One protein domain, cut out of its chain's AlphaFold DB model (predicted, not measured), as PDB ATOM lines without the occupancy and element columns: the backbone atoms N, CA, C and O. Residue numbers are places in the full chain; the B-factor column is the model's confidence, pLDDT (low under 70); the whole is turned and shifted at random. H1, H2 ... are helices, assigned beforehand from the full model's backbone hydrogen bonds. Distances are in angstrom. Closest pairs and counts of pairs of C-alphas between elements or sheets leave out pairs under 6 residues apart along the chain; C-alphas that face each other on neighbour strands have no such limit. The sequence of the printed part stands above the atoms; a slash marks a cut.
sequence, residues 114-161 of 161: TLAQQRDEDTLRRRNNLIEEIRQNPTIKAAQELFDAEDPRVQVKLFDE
ATOM      1  N   THR A 114      -0.774  14.581 -98.932       89.94
ATOM      2  CA  THR A 114       0.114  14.585 -97.763       89.94
ATOM      3  C   THR A 114      -0.308  15.663 -96.757       89.94
ATOM      4  O   THR A 114      -0.909  16.677 -97.125       89.94
ATOM      5  N   LEU A 115       0.034  15.491 -95.477       90.94
ATOM      6  CA  LEU A 115      -0.254  16.510 -94.456       90.94
ATOM      7  C   LEU A 115       0.513  17.814 -94.725       90.94
ATOM      8  O   LEU A 115       0.007  18.893 -94.429       90.94
ATOM      9  N   ALA A 116       1.706  17.720 -95.319       88.75
ATOM     10  CA  ALA A 116       2.480  18.876 -95.755       88.75
ATOM     11  C   ALA A 116       1.733  19.668 -96.842       88.75
ATOM     12  O   ALA A 116       1.553  20.873 -96.696       88.75
ATOM     13  N   GLN A 117       1.213  18.990 -97.872       88.88
ATOM     14  CA  GLN A 117       0.390  19.628 -98.910       88.88
ATOM     15  C   GLN A 117      -0.875  20.261 -98.317       88.88
ATOM     16  O   GLN A 117      -1.190  21.400 -98.643       88.88
ATOM     17  N   GLN A 118      -1.562  19.572 -97.401       88.25
ATOM     18  CA  GLN A 118      -2.750  20.117 -96.728       88.25
ATOM     19  C   GLN A 118      -2.425  21.392 -95.940       88.25
ATOM     20  O   GLN A 118      -3.166  22.371 -96.000       88.25
ATOM     21  N   ARG A 119      -1.289  21.407 -95.234       85.94
ATOM     22  CA  ARG A 119      -0.807  22.583 -94.500       85.94
ATOM     23  C   ARG A 119      -0.462  23.740 -95.436       85.94
ATOM     24  O   ARG A 119      -0.804  24.888 -95.135       85.94
ATOM     25  N   ASP A 120       0.178  23.460 -96.565       86.69
ATOM     26  CA  ASP A 120       0.522  24.475 -97.562       86.69
ATOM     27  C   ASP A 120      -0.738  25.058 -98.223       86.69
ATOM     28  O   ASP A 120      -0.874  26.279 -98.334       86.69
ATOM     29  N   GLU A 121      -1.705  24.213 -98.586       87.19
ATOM     30  CA  GLU A 121      -3.009  24.624 -99.119       87.19
ATOM     31  C   GLU A 121      -3.792  25.481 -98.117       87.19
ATOM     32  O   GLU A 121      -4.336  26.527 -98.481       87.19
ATOM     33  N   ASP A 122      -3.810  25.092 -96.841       84.56
ATOM     34  CA  ASP A 122      -4.424  25.875 -95.766       84.56
ATOM     35  C   ASP A 122      -3.750  27.236 -95.596       84.56
ATOM     36  O   ASP A 122      -4.429  28.258 -95.465       84.56
ATOM     37  N   THR A 123      -2.421  27.272 -95.651       83.44
ATOM     38  CA  THR A 123      -1.635  28.505 -95.545       83.44
ATOM     39  C   THR A 123      -1.937  29.446 -96.709       83.44
ATOM     40  O   THR A 123      -2.191  30.638 -96.503       83.44
ATOM     41  N   LEU A 124      -1.973  28.921 -97.935       85.00
ATOM     42  CA  LEU A 124      -2.324  29.685 -99.132       85.00
ATOM     43  C   LEU A 124      -3.760  30.208 -99.064       85.00
ATOM     44  O   LEU A 124      -4.005  31.378 -99.360       85.00
ATOM     45  N   ARG A 125      -4.702  29.374 -98.619       87.38
ATOM     46  CA  ARG A 125      -6.105  29.753 -98.438       87.38
ATOM     47  C   ARG A 125      -6.253  30.887 -97.427       87.38
ATOM     48  O   ARG A 125      -6.872  31.901 -97.740       87.38
ATOM     49  N   ARG A 126      -5.642  30.755 -96.245       83.25
ATOM     50  CA  ARG A 126      -5.655  31.790 -95.195       83.25
ATOM     51  C   ARG A 126      -5.043  33.093 -95.693       83.25
ATOM     52  O   ARG A 126      -5.619  34.158 -95.490       83.25
ATOM     53  N   ARG A 127      -3.910  33.011 -96.395       83.62
ATOM     54  CA  ARG A 127      -3.256  34.178 -96.994       83.62
ATOM     55  C   ARG A 127      -4.173  34.891 -97.986       83.62
ATOM     56  O   ARG A 127      -4.279  36.111 -97.926       83.62
ATOM     57  N   ASN A 128      -4.813  34.151 -98.889       85.69
ATOM     58  CA  ASN A 128      -5.692  34.730 -99.905       85.69
ATOM     59  C   ASN A 128      -6.929  35.374 -99.277       85.69
ATOM     60  O   ASN A 128      -7.272  36.494 -99.643       85.69
ATOM     61  N   ASN A 129      -7.534  34.721 -98.282       86.00
ATOM     62  CA  ASN A 129      -8.651  35.293 -97.533       86.00
ATOM     63  C   ASN A 129      -8.249  36.614 -96.867       86.00
ATOM     64  O   ASN A 129      -8.947  37.610 -97.026       86.00
ATOM     65  N   LEU A 130      -7.081  36.661 -96.216       86.38
ATOM     66  CA  LEU A 130      -6.610  37.887 -95.573       86.38
ATOM     67  C   LEU A 130      -6.310  39.002 -96.587       86.38
ATOM     68  O   LEU A 130      -6.594  40.166 -96.324       86.38
ATOM     69  N   ILE A 131      -5.757  38.672 -97.760       84.75
ATOM     70  CA  ILE A 131      -5.543  39.655 -98.835       84.75
ATOM     71  C   ILE A 131      -6.878  40.259 -99.281       84.75
ATOM     72  O   ILE A 131      -6.973  41.478 -99.429       84.75
ATOM     73  N   GLU A 132      -7.899  39.429 -99.475       85.44
ATOM     74  CA  GLU A 132      -9.223  39.898 -99.878       85.44
ATOM     75  C   GLU A 132      -9.897  40.730 -98.779       85.44
ATOM     76  O   GLU A 132     -10.429  41.799 -99.070       85.44
ATOM     77  N   GLU A 133      -9.791  40.331 -97.509       85.50
ATOM     78  CA  GLU A 133     -10.277  41.125 -96.371       85.50
ATOM     79  C   GLU A 133      -9.598  42.500 -96.291       85.50
ATOM     80  O   GLU A 133     -10.263  43.524 -96.125       85.50
ATOM     81  N   ILE A 134      -8.274  42.548 -96.473       84.81
ATOM     82  CA  ILE A 134      -7.494  43.792 -96.494       84.81
ATOM     83  C   ILE A 134      -7.929  44.679 -97.668       84.81
ATOM     84  O   ILE A 134      -8.156  45.873 -97.480       84.81
ATOM     85  N   ARG A 135      -8.103  44.119 -98.871       81.50
ATOM     86  CA  ARG A 135      -8.592  44.865-100.048       81.50
ATOM     87  C   ARG A 135     -10.007  45.398 -99.859       81.50
ATOM     88  O   ARG A 135     -10.355  46.454-100.382       81.50
ATOM     89  N   GLN A 136     -10.844  44.669 -99.131       84.88
ATOM     90  CA  GLN A 136     -12.211  45.083 -98.847       84.88
ATOM     91  C   GLN A 136     -12.310  46.059 -97.669       84.88
ATOM     92  O   GLN A 136     -13.369  46.668 -97.495       84.88
ATOM     93  N   ASN A 137     -11.224  46.266 -96.917       86.00
ATOM     94  CA  ASN A 137     -11.201  47.138 -95.753       86.00
ATOM     95  C   ASN A 137     -11.536  48.600 -96.135       86.00
ATOM     96  O   ASN A 137     -10.841  49.191 -96.970       86.00
ATOM     97  N   PRO A 138     -12.557  49.221 -95.509       85.19
ATOM     98  CA  PRO A 138     -12.977  50.587 -95.828       85.19
ATOM     99  C   PRO A 138     -11.866  51.634 -95.693       85.19
ATOM    100  O   PRO A 138     -11.810  52.570 -96.484       85.19
ATOM    101  N   THR A 139     -10.961  51.476 -94.723       84.88
ATOM    102  CA  THR A 139      -9.834  52.395 -94.516       84.88
ATOM    103  C   THR A 139      -8.816  52.293 -95.645       84.88
ATOM    104  O   THR A 139      -8.282  53.312 -96.077       84.88
ATOM    105  N   ILE A 140      -8.568  51.083 -96.154       81.88
ATOM    106  CA  ILE A 140      -7.652  50.874 -97.281       81.88
ATOM    107  C   ILE A 140      -8.265  51.406 -98.567       81.88
ATOM    108  O   ILE A 140      -7.582  52.131 -99.281       81.88
ATOM    109  N   LYS A 141      -9.556  51.165 -98.808       82.56
ATOM    110  CA  LYS A 141     -10.274  51.760 -99.945       82.56
ATOM    111  C   LYS A 141     -10.237  53.287 -99.921       82.56
ATOM    112  O   LYS A 141      -9.865  53.900-100.913       82.56
ATOM    113  N   ALA A 142     -10.520  53.897 -98.768       81.19
ATOM    114  CA  ALA A 142     -10.438  55.349 -98.607       81.19
ATOM    115  C   ALA A 142      -9.012  55.885 -98.834       81.19
ATOM    116  O   ALA A 142      -8.832  56.945 -99.426       81.19
ATOM    117  N   ALA A 143      -7.984  55.152 -98.394       79.44
ATOM    118  CA  ALA A 143      -6.596  55.510 -98.670       79.44
ATOM    119  C   ALA A 143      -6.247  55.363-100.163       79.44
ATOM    120  O   ALA A 143      -5.589  56.239-100.713       79.44
ATOM    121  N   GLN A 144      -6.700  54.303-100.839       79.56
ATOM    122  CA  GLN A 144      -6.492  54.118-102.280       79.56
ATOM    123  C   GLN A 144      -7.099  55.263-103.091       79.56
ATOM    124  O   GLN A 144      -6.432  55.790-103.975       79.56
ATOM    125  N   GLU A 145      -8.323  55.676-102.751       82.12
ATOM    126  CA  GLU A 145      -8.992  56.826-103.367       82.12
ATOM    127  C   GLU A 145      -8.241  58.140-103.096       82.12
ATOM    128  O   GLU A 145      -8.115  58.974-103.987       82.12
ATOM    129  N   LEU A 146      -7.698  58.323-101.884       83.56
ATOM    130  CA  LEU A 146      -6.954  59.532-101.512       83.56
ATOM    131  C   LEU A 146      -5.601  59.655-102.232       83.56
ATOM    132  O   LEU A 146      -5.156  60.768-102.513       83.56
ATOM    133  N   PHE A 147      -4.935  58.529-102.486       81.94
ATOM    134  CA  PHE A 147      -3.595  58.481-103.079       81.94
ATOM    135  C   PHE A 147      -3.582  58.122-104.576       81.94
ATOM    136  O   PHE A 147      -2.494  58.019-105.139       81.94
ATOM    137  N   ASP A 148      -4.751  57.943-105.205       76.62
ATOM    138  CA  ASP A 148      -4.920  57.552-106.619       76.62
ATOM    139  C   ASP A 148      -4.097  56.302-106.999       76.62
ATOM    140  O   ASP A 148      -3.419  56.229-108.024       76.62
ATOM    141  N   ALA A 149      -4.083  55.314-106.099       74.19
ATOM    142  CA  ALA A 149      -3.295  54.098-106.264       74.19
ATOM    143  C   ALA A 149      -4.102  53.018-107.006       74.19
ATOM    144  O   ALA A 149      -5.050  52.464-106.450       74.19
ATOM    145  N   GLU A 150      -3.680  52.672-108.229       66.31
ATOM    146  CA  GLU A 150      -4.374  51.697-109.093       66.31
ATOM    147  C   GLU A 150      -4.389  50.257-108.535       66.31
ATOM    148  O   GLU A 150      -5.348  49.526-108.779       66.31
ATOM    149  N   ASP A 151      -3.373  49.835-107.767       67.38
ATOM    150  CA  ASP A 151      -3.327  48.498-107.149       67.38
ATOM    151  C   ASP A 151      -2.505  48.500-105.838       67.38
ATOM    152  O   ASP A 151      -1.290  48.752-105.857       67.38
ATOM    153  N   PRO A 152      -3.119  48.235-104.669       63.91
ATOM    154  CA  PRO A 152      -2.410  48.210-103.405       63.91
ATOM    155  C   PRO A 152      -1.611  46.908-103.319       63.91
ATOM    156  O   PRO A 152      -2.156  45.803-103.275       63.91
ATOM    157  N   ARG A 153      -0.283  47.024-103.232       66.69
ATOM    158  CA  ARG A 153       0.585  45.872-102.960       66.69
ATOM    159  C   ARG A 153       0.389  45.412-101.517       66.69
ATOM    160  O   ARG A 153       1.024  45.931-100.602       66.69
ATOM    161  N   VAL A 154      -0.473  44.418-101.318       65.69
ATOM    162  CA  VAL A 154      -0.707  43.803-100.008       65.69
ATOM    163  C   VAL A 154       0.352  42.730 -99.742       65.69
ATOM    164  O   VAL A 154       0.392  41.694-100.406       65.69
ATOM    165  N   GLN A 155       1.212  42.964 -98.749       68.88
ATOM    166  CA  GLN A 155       2.111  41.943 -98.209       68.88
ATOM    167  C   GLN A 155       1.529  41.390 -96.908       68.88
ATOM    168  O   GLN A 155       1.438  42.098 -95.910       68.88
ATOM    169  N   VAL A 156       1.153  40.111 -96.923       67.69
ATOM    170  CA  VAL A 156       0.711  39.372 -95.735       67.69
ATOM    171  C   VAL A 156       1.865  38.524 -95.220       67.69
ATOM    172  O   VAL A 156       2.433  37.731 -95.974       67.69
ATOM    173  N   LYS A 157       2.171  38.662 -93.929       74.50
ATOM    174  CA  LYS A 157       3.045  37.748 -93.196       74.50
ATOM    175  C   LYS A 157       2.194  36.983 -92.188       74.50
ATOM    176  O   LYS A 157       1.641  37.590 -91.278       74.50
ATOM    177  N   LEU A 158       2.074  35.676 -92.392       70.38
ATOM    178  CA  LEU A 158       1.463  34.773 -91.423       70.38
ATOM    179  C   LEU A 158       2.532  34.397 -90.389       70.38
ATOM    180  O   LEU A 158       3.688  34.169 -90.757       70.38
ATOM    181  N   PHE A 159       2.160  34.395 -89.116       65.88
ATOM    182  CA  PHE A 159       2.981  33.876 -88.028       65.88
ATOM    183  C   PHE A 159       2.325  32.577 -87.559       65.88
ATOM    184  O   PHE A 159       1.107  32.558 -87.384       65.88
ATOM    185  N   ASP A 160       3.112  31.511 -87.420       52.06
ATOM    186  CA  ASP A 160       2.645  30.288 -86.765       52.06
ATOM    187  C   ASP A 160       2.476  30.584 -85.263       52.06
ATOM    188  O   ASP A 160       3.328  31.267 -84.682       52.06
ATOM    189  N   GLU A 161       1.358  30.140 -84.676       46.56
ATOM    190  CA  GLU A 161       1.049  30.272 -83.238       46.56
ATOM    191  C   GLU A 161       1.917  29.361 -82.361       46.56
ATOM    192  O   GLU A 161       2.162  28.195 -82.759       46.56
TER     193      GLU A 161
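What this domain is: This is residues 114 to 161 of the 161 residues of an uncharacterized protein of Bradymonadaceae bacterium (UniProt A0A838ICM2). One long straight helix, H1, makes most of the length, and a short helix, H2, turns off at its far end to form a wide corner. After H2 an unnamed tail, residues 148 to 161, folds back and crosses slantwise past H1, while the opening stretch, residues 114 to 122, sticks out alone. The printed part has 48 residues with two named helices, H1 then H2, and no named strand; its class is all helix. The whole is only just loose, close to extended, with a radius of gyration of the C-alphas of 14.0 A, and its rod outline spans 45 by 21 by 13 A.

Where its parts are: H1 covers residues 115 to 136 and measures 31.3 A from its first to its last C-alpha. It begins at C-alpha 115 (-0.254, 16.510, -94.456) and ends at C-alpha 136 (-12.211, 45.083, -98.847). H2, residues 138 to 147, measures 14.2 A and ends at C-alpha 147 (-3.595, 58.481, -103.079).

How they stand to each other: H1 and H2 are close but not clearly touching, with 2 pairs of C-alphas within 8 A. Their closest C-alphas, those of Arg 135 and Lys 141, are 7.1 A apart. The helices run the same way at a steep tilt of 63 degrees. In H1 and H2 every O i to N i+4 pair is within hydrogen-bond range.

The domain as a whole: The two C-alphas farthest apart, those of Thr 114 and Leu 146, are 45.7 A apart. Residues 114 to 122, of which 115 to 122 belong to H1, stand free; the body without them spans 35 by 15 by 15 A. The printed part has no cut, and the link from H1 to H2 is tight, with 1 residue. The chain ends at Glu 161. The mean pLDDT of the printed part is 79.5; residues 150 to 156 and 159 to 161 are under 70.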